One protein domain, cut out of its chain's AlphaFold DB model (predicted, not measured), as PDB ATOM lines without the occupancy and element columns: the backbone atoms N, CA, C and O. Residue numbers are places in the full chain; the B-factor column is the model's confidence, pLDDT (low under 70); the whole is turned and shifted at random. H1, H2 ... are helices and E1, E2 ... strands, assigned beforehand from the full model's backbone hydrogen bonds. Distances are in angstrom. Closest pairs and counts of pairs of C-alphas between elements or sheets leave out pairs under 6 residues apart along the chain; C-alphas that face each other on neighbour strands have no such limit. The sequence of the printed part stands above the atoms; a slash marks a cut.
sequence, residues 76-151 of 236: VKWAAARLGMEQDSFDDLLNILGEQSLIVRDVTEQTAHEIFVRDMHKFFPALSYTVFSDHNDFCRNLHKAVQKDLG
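AT A GLANCE: This is residues 76 to 151 of the 236 residues of an uncharacterized protein of Deltaproteobacteria bacterium (UniProt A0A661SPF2). The two longer helices, H5 and H2, lie on two sides of a small helical domain, set at a steep tilt and coming closest near their last residues, while H1 meets the first end of H2, residues 87 to 90, about perpendicular to it, making a corner. The short E1, H3 and H4 follow one another along a further side, with H3 packed thinly on H1 and H4 near H5; contacts between the helices are few. The printed part has 76 residues with five named helices and one named strand, in the order H1, H2, E1, H3, H4, H5. E1 pairs with no named strand, and the class is mostly helix. The whole is compact, with a radius of gyration of the C-alphas of 11.7 A, and rounded, spanning 32 by 24 by 20 A.

HOW THE PARTS SIT: H5, residues 135 to 150, is the longest helix and touches no helix. H4, residues 120 to 123, is close to H5 but not clearly touching; their closest C-alphas, those of His 121 and Leu 142, are 6.5 A apart. H2, residues 87 to 99, is also close to H5 but not clearly touching, with the closest C-alphas, those of Ile 96 and Leu 150, 7.9 A apart. H2 and H5 run the same way at a steep tilt of 48 degrees. H1, residues 76 to 82, touches H2, about perpendicular at 78 degrees; their closest C-alphas are those of Ala 80 and Gln 87, at 5.3 A, and H2 touches H1 with residues 87 to 90 alone. H3, residues 114 to 118, only just touches H1, with 3 pairs of C-alphas within 8 A, the closest being those of Ala 79 and Val 117, at 6.2 A. E1, residues 111 to 113, comes nearest to H1 at the C-alphas of Val 76 and Thr 111, 4.9 A apart. E1 and H3 meet only through their link, and so do H3 and H4. H2 and H3 are apart, and so are H1 and H5. In H1, H2, H3 and H5 every O i to N i+4 pair is within hydrogen-bond range; H4 is too short for such a pair, and its 1 O i to N i+3 pair is within range.

IN THESE COORDINATES: H5 measures 21.6 A from C-alpha 135 at (9.431, 29.359, -10.901) to C-alpha 150 at (29.342, 26.249, -18.645). H2 measures 18.3 A and H1 9.8 A, H1 beginning with C-alpha 76 at (16.421, 40.874, -23.589). E1 measures 6.9 A, H3 6.4 A and H4 5.9 A.

THE WHOLE: The two C-alphas farthest apart, those of Thr 108 and Ser 133, are 32.5 A apart. The printed part has no cut. The links from H2 to E1 and from H4 to H5 are long, 11 residues each; the other links are tight. The mean pLDDT of the printed part is 92.0, and residues 105 to 107, between H2 and E1, are under 70.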
ATOM      1  N   VAL A  76      15.342  41.617 -24.273       95.12
ATOM      2  CA  VAL A  76      16.421  40.874 -23.589       95.12
ATOM      3  C   VAL A  76      16.384  41.092 -22.074       95.12
ATOM      4  O   VAL A  76      16.457  40.129 -21.314       95.12
ATOM      5  N   LYS A  77      16.116  42.327 -21.633       95.75
ATOM      6  CA  LYS A  77      15.876  42.661 -20.223       95.75
ATOM      7  C   LYS A  77      14.814  41.760 -19.574       95.75
ATOM      8  O   LYS A  77      14.999  41.266 -18.466       95.75
ATOM      9  N   TRP A  78      13.688  41.550 -20.255       95.88
ATOM     10  CA  TRP A  78      12.584  40.725 -19.755       95.88
ATOM     11  C   TRP A  78      12.888  39.231 -19.860       95.88
ATOM     12  O   TRP A  78      12.492  38.466 -18.985       95.88
ATOM     13  N   ALA A  79      13.601  38.806 -20.904       96.38
ATOM     14  CA  ALA A  79      14.073  37.432 -21.041       96.38
ATOM     15  C   ALA A  79      14.995  37.036 -19.876       96.38
ATOM     16  O   ALA A  79      14.769  35.999 -19.257       96.38
ATOM     17  N   ALA A  80      15.957  37.896 -19.526       97.00
ATOM     18  CA  ALA A  80      16.853  37.704 -18.388       97.00
ATOM     19  C   ALA A  80      16.080  37.604 -17.064       97.00
ATOM     20  O   ALA A  80      16.264  36.650 -16.303       97.00
ATOM     21  N   ALA A  81      15.134  38.524 -16.833       96.94
ATOM     22  CA  ALA A  81      14.283  38.486 -15.647       96.94
ATOM     23  C   ALA A  81      13.459  37.198 -15.568       96.94
ATOM     24  O   ALA A  81      13.448  36.579 -14.520       96.94
ATOM     25  N   ARG A  82      12.858  36.709 -16.659       96.81
ATOM     26  CA  ARG A  82      12.133  35.421 -16.666       96.81
ATOM     27  C   ARG A  82      13.006  34.197 -16.381       96.81
ATOM     28  O   ARG A  82      12.466  33.116 -16.162       96.81
ATOM     29  N   LEU A  83      14.326  34.338 -16.413       97.69
ATOM     30  CA  LEU A  83      15.277  33.305 -16.009       97.69
ATOM     31  C   LEU A  83      15.912  33.617 -14.648       97.69
ATOM     32  O   LEU A  83      16.895  32.980 -14.272       97.69
ATOM     33  N   GLY A  84      15.385  34.603 -13.921       97.75
ATOM     34  CA  GLY A  84      15.850  35.003 -12.601       97.75
ATOM     35  C   GLY A  84      17.275  35.554 -12.583       97.75
ATOM     36  O   GLY A  84      17.922  35.468 -11.544       97.75
ATOM     37  N   MET A  85      17.799  36.074 -13.695       97.94
ATOM     38  CA  MET A  85      19.195  36.517 -13.809       97.94
ATOM     39  C   MET A  85      19.328  37.960 -14.293       97.94
ATOM     40  O   MET A  85      18.422  38.507 -14.922       97.94
ATOM     41  N   GLU A  86      20.464  38.583 -13.979       97.00
ATOM     42  CA  GLU A  86      20.806  39.911 -14.493       97.00
ATOM     43  C   GLU A  86      21.001  39.868 -16.012       97.00
ATOM     44  O   GLU A  86      21.375  38.837 -16.573       97.00
ATOM     45  N   GLN A  87      20.761  41.004 -16.673       95.62
ATOM     46  CA  GLN A  87      20.881  41.106 -18.125       95.62
ATOM     47  C   GLN A  87      22.289  40.730 -18.606       95.62
ATOM     48  O   GLN A  87      22.402  39.900 -19.498       95.62
ATOM     49  N   ASP A  88      23.337  41.231 -17.947       95.94
ATOM     50  CA  ASP A  88      24.727  40.908 -18.291       95.94
ATOM     51  C   ASP A  88      24.999  39.394 -18.214       95.94
ATOM     52  O   ASP A  88      25.582  38.815 -19.123       95.94
ATOM     53  N   SER A  89      24.504  38.716 -17.167       96.88
ATOM     54  CA  SER A  89      24.635  37.254 -17.045       96.88
ATOM     55  C   SER A  89      23.885  36.503 -18.146       96.88
ATOM     56  O   SER A  89      24.318  35.431 -18.566       96.88
ATOM     57  N   PHE A  90      22.753  37.038 -18.601       96.06
ATOM     58  CA  PHE A  90      22.004  36.458 -19.706       96.06
ATOM     59  C   PHE A  90      22.702  36.681 -21.053       96.06
ATOM     60  O   PHE A  90      22.740  35.763 -21.868       96.06
ATOM     61  N   ASP A  91      23.297  37.852 -21.273       94.19
ATOM     62  CA  ASP A  91      24.079  38.145 -22.475       94.19
ATOM     63  C   ASP A  91      25.341  37.270 -22.551       94.19
ATOM     64  O   ASP A  91      25.610  36.684 -23.602       94.19
ATOM     65  N   ASP A  92      26.048  37.082 -21.432       95.25
ATOM     66  CA  ASP A  92      27.170  36.139 -21.327       95.25
ATOM     67  C   ASP A  92      26.731  34.709 -21.670       95.25
ATOM     68  O   ASP A  92      27.385  34.014 -22.452       95.25
ATOM     69  N   LEU A  93      25.582  34.276 -21.137       94.81
ATOM     70  CA  LEU A  93      25.012  32.965 -21.440       94.81
ATOM     71  C   LEU A  93      24.692  32.819 -22.935       94.81
ATOM     72  O   LEU A  93      25.038  31.806 -23.541       94.81
ATOM     73  N   LEU A  94      24.046  33.818 -23.540       92.31
ATOM     74  CA  LEU A  94      23.722  33.817 -24.967       92.31
ATOM     75  C   LEU A  94      24.973  33.719 -25.840       92.31
ATOM     76  O   LEU A  94      24.967  32.978 -26.824       92.31
ATOM     77  N   ASN A  95      26.033  34.448 -25.489       92.12
ATOM     78  CA  ASN A  95      27.289  34.416 -26.229       92.12
ATOM     79  C   ASN A  95      27.920  33.018 -26.169       92.12
ATOM     80  O   ASN A  95      28.215  32.452 -27.220       92.12
ATOM     81  N   ILE A  96      28.012  32.409 -24.981       93.50
ATOM     82  CA  ILE A  96      28.562  31.052 -24.810       93.50
ATOM     83  C   ILE A  96      27.743  30.015 -25.594       93.50
ATOM     84  O   ILE A  96      28.305  29.186 -26.312       93.50
ATOM     85  N   LEU A  97      26.410  30.054 -25.493       91.69
ATOM     86  CA  LEU A  97      25.542  29.128 -26.229       91.69
ATOM     87  C   LEU A  97      25.663  29.314 -27.751       91.69
ATOM     88  O   LEU A  97      25.584  28.338 -28.501       91.69
ATOM     89  N   GLY A  98      25.855  30.554 -28.210       90.62
ATOM     90  CA  GLY A  98      26.093  30.879 -29.615       90.62
ATOM     91  C   GLY A  98      27.442  30.359 -30.115       90.62
ATOM     92  O   GLY A  98      27.497  29.730 -31.170       90.62
ATOM     93  N   GLU A  99      28.514  30.543 -29.340       91.75
ATOM     94  CA  GLU A  99      29.855  30.014 -29.636       91.75
ATOM     95  C   GLU A  99      29.860  28.482 -29.726       91.75
ATOM     96  O   GLU A  99      30.517  27.904 -30.592       91.75
ATOM     97  N   GLN A 100      29.060  27.815 -28.892       91.44
ATOM     98  CA  GLN A 100      28.867  26.363 -28.929       91.44
ATOM     99  C   GLN A 100      27.880  25.897 -30.014       91.44
ATOM    100  O   GLN A 100      27.599  24.703 -30.113       91.44
ATOM    101  N   SER A 101      27.347  26.812 -30.834       88.25
ATOM    102  CA  SER A 101      26.345  26.522 -31.872       88.25
ATOM    103  C   SER A 101      25.078  25.830 -31.344       88.25
ATOM    104  O   SER A 101      24.388  25.133 -32.087       88.25
ATOM    105  N   LEU A 102      24.752  26.021 -30.062       86.25
ATOM    106  CA  LEU A 102      23.532  25.485 -29.449       86.25
ATOM    107  C   LEU A 102      22.308  26.334 -29.798       86.25
ATOM    108  O   LEU A 102      21.176  25.852 -29.745       86.25
ATOM    109  N   ILE A 103      22.536  27.597 -30.155       84.44
ATOM    110  CA  ILE A 103      21.494  28.546 -30.526       84.44
ATOM    111  C   ILE A 103      21.901  29.290 -31.791       84.44
ATOM    112  O   ILE A 103      23.069  29.618 -31.992       84.44
ATOM    113  N   VAL A 104      20.915  29.615 -32.622       78.06
ATOM    114  CA  VAL A 104      21.076  30.613 -33.679       78.06
ATOM    115  C   VAL A 104      20.534  31.920 -33.127       78.06
ATOM    116  O   VAL A 104      19.380  31.984 -32.698       78.06
ATOM    117  N   ARG A 105      21.370  32.959 -33.103       69.19
ATOM    118  CA  ARG A 105      20.998  34.278 -32.584       69.19
ATOM    119  C   ARG A 105      20.143  35.025 -33.612       69.19
ATOM    120  O   ARG A 105      20.563  36.014 -34.199       69.19
ATOM    121  N   ASP A 106      18.936  34.531 -33.849       60.72
ATOM    122  CA  ASP A 106      17.940  35.224 -34.654       60.72
ATOM    123  C   ASP A 106      17.164  36.179 -33.746       60.72
ATOM    124  O   ASP A 106      16.424  35.749 -32.863       60.72
ATOM    125  N   VAL A 107      17.392  37.485 -33.915       62.16
ATOM    126  CA  VAL A 107      16.360  38.513 -34.159       62.16
ATOM    127  C   VAL A 107      17.014  39.900 -34.105       62.16
ATOM    128  O   VAL A 107      17.038  40.551 -35.147       62.16
ATOM    129  N   THR A 108      17.530  40.353 -32.955       71.69
ATOM    130  CA  THR A 108      18.355  41.573 -32.753       71.69
ATOM    131  C   THR A 108      19.106  41.455 -31.417       71.69
ATOM    132  O   THR A 108      18.708  40.647 -30.583       71.69
ATOM    133  N   GLU A 109      20.125  42.282 -31.157       83.69
ATOM    134  CA  GLU A 109      20.819  42.322 -29.850       83.69
ATOM    135  C   GLU A 109      19.897  42.716 -28.677       83.69
ATOM    136  O   GLU A 109      20.227  42.476 -27.524       83.69
ATOM    137  N   GLN A 110      18.719  43.285 -28.960       91.44
ATOM    138  CA  GLN A 110      17.803  43.813 -27.946       91.44
ATOM    139  C   GLN A 110      16.609  42.891 -27.647       91.44
ATOM    140  O   GLN A 110      15.837  43.145 -26.717       91.44
ATOM    141  N   THR A 111      16.414  41.825 -28.431       92.94
ATOM    142  CA  THR A 111      15.250  40.931 -28.313       92.94
ATOM    143  C   THR A 111      15.635  39.463 -28.438       92.94
ATOM    144  O   THR A 111      16.392  39.106 -29.334       92.94
ATOM    145  N   ALA A 112      15.001  38.603 -27.648       91.81
ATOM    146  CA  ALA A 112      15.093  37.152 -27.750       91.81
ATOM    147  C   ALA A 112      13.731  36.539 -28.105       91.81
ATOM    148  O   ALA A 112      12.678  37.105 -27.806       91.81
ATOM    149  N   HIS A 113      13.728  35.354 -28.710       91.94
ATOM    150  CA  HIS A 113      12.493  34.600 -28.900       91.94
ATOM    151  C   HIS A 113      11.954  34.058 -27.566       91.94
ATOM    152  O   HIS A 113      12.690  33.509 -26.752       91.94
ATOM    153  N   GLU A 114      10.643  34.141 -27.353       92.62
ATOM    154  CA  GLU A 114       9.998  33.648 -26.129       92.62
ATOM    155  C   GLU A 114      10.182  32.134 -25.943       92.62
ATOM    156  O   GLU A 114      10.400  31.664 -24.826       92.62
ATOM    157  N   ILE A 115      10.145  31.370 -27.042       90.00
ATOM    158  CA  ILE A 115      10.374  29.920 -27.006       90.00
ATOM    159  C   ILE A 115      11.763  29.578 -26.469       90.00
ATOM    160  O   ILE A 115      11.898  28.601 -25.744       90.00
ATOM    161  N   PHE A 116      12.765  30.406 -26.763       88.31
ATOM    162  CA  PHE A 116      14.126  30.194 -26.294       88.31
ATOM    163  C   PHE A 116      14.213  30.311 -24.766       88.31
ATOM    164  O   PHE A 116      14.768  29.435 -24.111       88.31
ATOM    165  N   VAL A 117      13.580  31.335 -24.190       91.31
ATOM    166  CA  VAL A 117      13.508  31.521 -22.731       91.31
ATOM    167  C   VAL A 117      12.784  30.350 -22.064       91.31
ATOM    168  O   VAL A 117      13.257  29.804 -21.071       91.31
ATOM    169  N   ARG A 118      11.650  29.921 -22.629       91.50
ATOM    170  CA  ARG A 118      10.858  28.802 -22.094       91.50
ATOM    171  C   ARG A 118      11.617  27.474 -22.133       91.50
ATOM    172  O   ARG A 118      11.552  26.683 -21.193       91.50
ATOM    173  N   ASP A 119      12.336  27.232 -23.220       91.81
ATOM    174  CA  ASP A 119      12.995  25.960 -23.493       91.81
ATOM    175  C   ASP A 119      14.471  25.961 -23.053       91.81
ATOM    176  O   ASP A 119      15.183  24.998 -23.319       91.81
ATOM    177  N   MET A 120      14.922  26.993 -22.324       92.25
ATOM    178  CA  MET A 120      16.317  27.163 -21.897       92.25
ATOM    179  C   MET A 120      16.887  25.935 -21.166       92.25
ATOM    180  O   MET A 120      18.039  25.561 -21.359       92.25
ATOM    181  N   HIS A 121      16.074  25.256 -20.355       93.69
ATOM    182  CA  HIS A 121      16.488  24.045 -19.641       93.69
ATOM    183  C   HIS A 121      16.938  22.908 -20.573       93.69
ATOM    184  O   HIS A 121      17.731  22.067 -20.162       93.69
ATOM    185  N   LYS A 122      16.472  22.875 -21.830       92.50
ATOM    186  CA  LYS A 122      16.809  21.817 -22.793       92.50
ATOM    187  C   LYS A 122      18.265  21.861 -23.248       92.50
ATOM    188  O   LYS A 122      18.768  20.844 -23.710       92.50
ATOM    189  N   PHE A 123      18.940  23.002 -23.101       92.06
ATOM    190  CA  PHE A 123      20.366  23.127 -23.414       92.06
ATOM    191  C   PHE A 123      21.266  22.500 -22.344       92.06
ATOM    192  O   PHE A 123      22.459  22.334 -22.577       92.06
ATOM    193  N   PHE A 124      20.703  22.121 -21.193       94.00
ATOM    194  CA  PHE A 124      21.446  21.578 -20.064       94.00
ATOM    195  C   PHE A 124      21.049  20.119 -19.821       94.00
ATOM    196  O   PHE A 124      19.935  19.856 -19.351       94.00
ATOM    197  N   PRO A 125      21.947  19.148 -20.075       90.94
ATOM    198  CA  PRO A 125      21.672  17.729 -19.838       90.94
ATOM    199  C   PRO A 125      21.235  17.428 -18.400       90.94
ATOM    200  O   PRO A 125      20.419  16.538 -18.164       90.94
ATOM    201  N   ALA A 126      21.730  18.205 -17.430       89.94
ATOM    202  CA  ALA A 126      21.360  18.075 -16.023       89.94
ATOM    203  C   ALA A 126      19.865  18.334 -15.739       89.94
ATOM    204  O   ALA A 126      19.395  17.969 -14.665       89.94
ATOM    205  N   LEU A 127      19.132  18.956 -16.673       94.38
ATOM    206  CA  LEU A 127      17.739  19.378 -16.499       94.38
ATOM    207  C   LEU A 127      16.745  18.646 -17.412       94.38
ATOM    208  O   LEU A 127      15.544  18.892 -17.316       94.38
ATOM    209  N   SER A 128      17.200  17.751 -18.297       85.44
ATOM    210  CA  SER A 128      16.367  17.178 -19.372       85.44
ATOM    211  C   SER A 128      15.146  16.375 -18.896       85.44
ATOM    212  O   SER A 128      14.207  16.189 -19.666       85.44
ATOM    213  N   TYR A 129      15.136  15.930 -17.637       87.12
ATOM    214  CA  TYR A 129      14.033  15.177 -17.024       87.12
ATOM    215  C   TYR A 129      13.569  15.777 -15.694       87.12
ATOM    216  O   TYR A 129      12.883  15.120 -14.911       87.12
ATOM    217  N   THR A 130      13.968  17.015 -15.407       90.31
ATOM    218  CA  THR A 130      13.603  17.682 -14.161       90.31
ATOM    219  C   THR A 130      12.221  18.306 -14.303       90.31
ATOM    220  O   THR A 130      11.968  19.090 -15.215       90.31
ATOM    221  N   VAL A 131      11.323  17.964 -13.382       91.44
ATOM    222  CA  VAL A 131      10.054  18.671 -13.198       91.44
ATOM    223  C   VAL A 131      10.272  19.717 -12.117       91.44
ATOM    224  O   VAL A 131      10.752  19.388 -11.036       91.44
ATOM    225  N   PHE A 132       9.930  20.964 -12.420       94.38
ATOM    226  CA  PHE A 132      10.081  22.077 -11.488       94.38
ATOM    227  C   PHE A 132       8.765  22.313 -10.750       94.38
ATOM    228  O   PHE A 132       7.711  22.364 -11.388       94.38
ATOM    229  N   SER A 133       8.816  22.461  -9.424       94.31
ATOM    230  CA  SER A 133       7.613  22.716  -8.612       94.31
ATOM    231  C   SER A 133       7.004  24.086  -8.895       94.31
ATOM    232  O   SER A 133       5.787  24.252  -8.913       94.31
ATOM    233  N   ASP A 134       7.871  25.068  -9.110       95.56
ATOM    234  CA  ASP A 134       7.531  26.468  -9.287       95.56
ATOM    235  C   ASP A 134       8.663  27.205 -10.020       95.56
ATOM    236  O   ASP A 134       9.688  26.637 -10.416       95.56
ATOM    237  N   HIS A 135       8.468  28.506 -10.218       95.88
ATOM    238  CA  HIS A 135       9.431  29.359 -10.901       95.88
ATOM    239  C   HIS A 135      10.764  29.514 -10.146       95.88
ATOM    240  O   HIS A 135      11.817  29.624 -10.782       95.88
ATOM    241  N   ASN A 136      10.751  29.496  -8.810       96.88
ATOM    242  CA  ASN A 136      11.969  29.620  -8.015       96.88
ATOM    243  C   ASN A 136      12.829  28.364  -8.109       96.88
ATOM    244  O   ASN A 136      14.054  28.455  -8.247       96.88
ATOM    245  N   ASP A 137      12.188  27.199  -8.058       96.62
ATOM    246  CA  ASP A 137      12.839  25.916  -8.269       96.62
ATOM    247  C   ASP A 137      13.434  25.829  -9.681       96.62
ATOM    248  O   ASP A 137      14.608  25.479  -9.827       96.62
ATOM    249  N   PHE A 138      12.692  26.260 -10.707       97.06
ATOM    250  CA  PHE A 138      13.208  26.371 -12.073       97.06
ATOM    251  C   PHE A 138      14.479  27.229 -12.152       97.06
ATOM    252  O   PHE A 138      15.519  26.737 -12.593       97.06
ATOM    253  N   CYS A 139      14.439  28.481 -11.679       97.75
ATOM    254  CA  CYS A 139      15.588  29.390 -11.768       97.75
ATOM    255  C   CYS A 139      16.797  28.863 -10.992       97.75
ATOM    256  O   CYS A 139      17.915  28.860 -11.501       97.75
ATOM    257  N   ARG A 140      16.583  28.343  -9.777       97.50
ATOM    258  CA  ARG A 140      17.657  27.776  -8.952       97.50
ATOM    259  C   ARG A 140      18.349  26.601  -9.638       97.50
ATOM    260  O   ARG A 140      19.578  26.527  -9.603       97.50
ATOM    261  N   ASN A 141      17.591  25.669 -10.215       97.62
ATOM    262  CA  ASN A 141      18.172  24.519 -10.909       97.62
ATOM    263  C   ASN A 141      18.848  24.940 -12.215       97.62
ATOM    264  O   ASN A 141      19.947  24.465 -12.500       97.62
ATOM    265  N   LEU A 142      18.255  25.888 -12.948       97.75
ATOM    266  CA  LEU A 142      18.870  26.473 -14.134       97.75
ATOM    267  C   LEU A 142      20.224  27.109 -13.813       97.75
ATOM    268  O   LEU A 142      21.213  26.784 -14.458       97.75
ATOM    269  N   HIS A 143      20.310  27.963 -12.792       98.00
ATOM    270  CA  HIS A 143      21.564  28.639 -12.432       98.00
ATOM    271  C   HIS A 143      22.646  27.653 -11.992       98.00
ATOM    272  O   HIS A 143      23.812  27.818 -12.348       98.00
ATOM    273  N   LYS A 144      22.265  26.597 -11.260       97.31
ATOM    274  CA  LYS A 144      23.183  25.506 -10.906       97.31
ATOM    275  C   LYS A 144      23.695  24.776 -12.147       97.31
ATOM    276  O   LYS A 144      24.887  24.489 -12.211       97.31
ATOM    277  N   ALA A 145      22.824  24.486 -13.113       97.19
ATOM    278  CA  ALA A 145      23.208  23.831 -14.360       97.19
ATOM    279  C   ALA A 145      24.125  24.721 -15.209       97.19
ATOM    280  O   ALA A 145      25.171  24.260 -15.644       97.19
ATOM    281  N   VAL A 146      23.811  26.014 -15.342       96.62
ATOM    282  CA  VAL A 146      24.659  27.000 -16.036       96.62
ATOM    283  C   VAL A 146      26.062  27.048 -15.423       96.62
ATOM    284  O   VAL A 146      27.057  26.941 -16.135       96.62
ATOM    285  N   GLN A 147      26.160  27.129 -14.093       96.62
ATOM    286  CA  GLN A 147      27.454  27.142 -13.410       96.62
ATOM    287  C   GLN A 147      28.217  25.821 -13.570       96.62
ATOM    288  O   GLN A 147      29.441  25.838 -13.705       96.62
ATOM    289  N   LYS A 148      27.517  24.686 -13.514       95.56
ATOM    290  CA  LYS A 148      28.123  23.354 -13.604       95.56
ATOM    291  C   LYS A 148      28.617  23.043 -15.016       95.56
ATOM    292  O   LYS A 148      29.735  22.564 -15.163       95.56
ATOM    293  N   ASP A 149      27.786  23.303 -16.019       94.50
ATOM    294  CA  ASP A 149      28.002  22.841 -17.388       94.50
ATOM    295  C   ASP A 149      28.810  23.864 -18.207       94.50
ATOM    296  O   ASP A 149      29.579  23.475 -19.081       94.50
ATOM    297  N   LEU A 150      28.681  25.163 -17.903       94.44
ATOM    298  CA  LEU A 150      29.342  26.249 -18.645       94.44
ATOM    299  C   LEU A 150      30.374  27.028 -17.820       94.44
ATOM    300  O   LEU A 150      31.055  27.896 -18.356       94.44
ATOM    301  N   GLY A 151      30.477  26.784 -16.510       94.81
ATOM    302  CA  GLY A 151      31.364  27.553 -15.629       94.81
ATOM    303  C   GLY A 151      30.910  28.998 -15.373       94.81
ATOM    304  O   GLY A 151      31.587  29.721 -14.641       94.81
TER     305      GLY A 151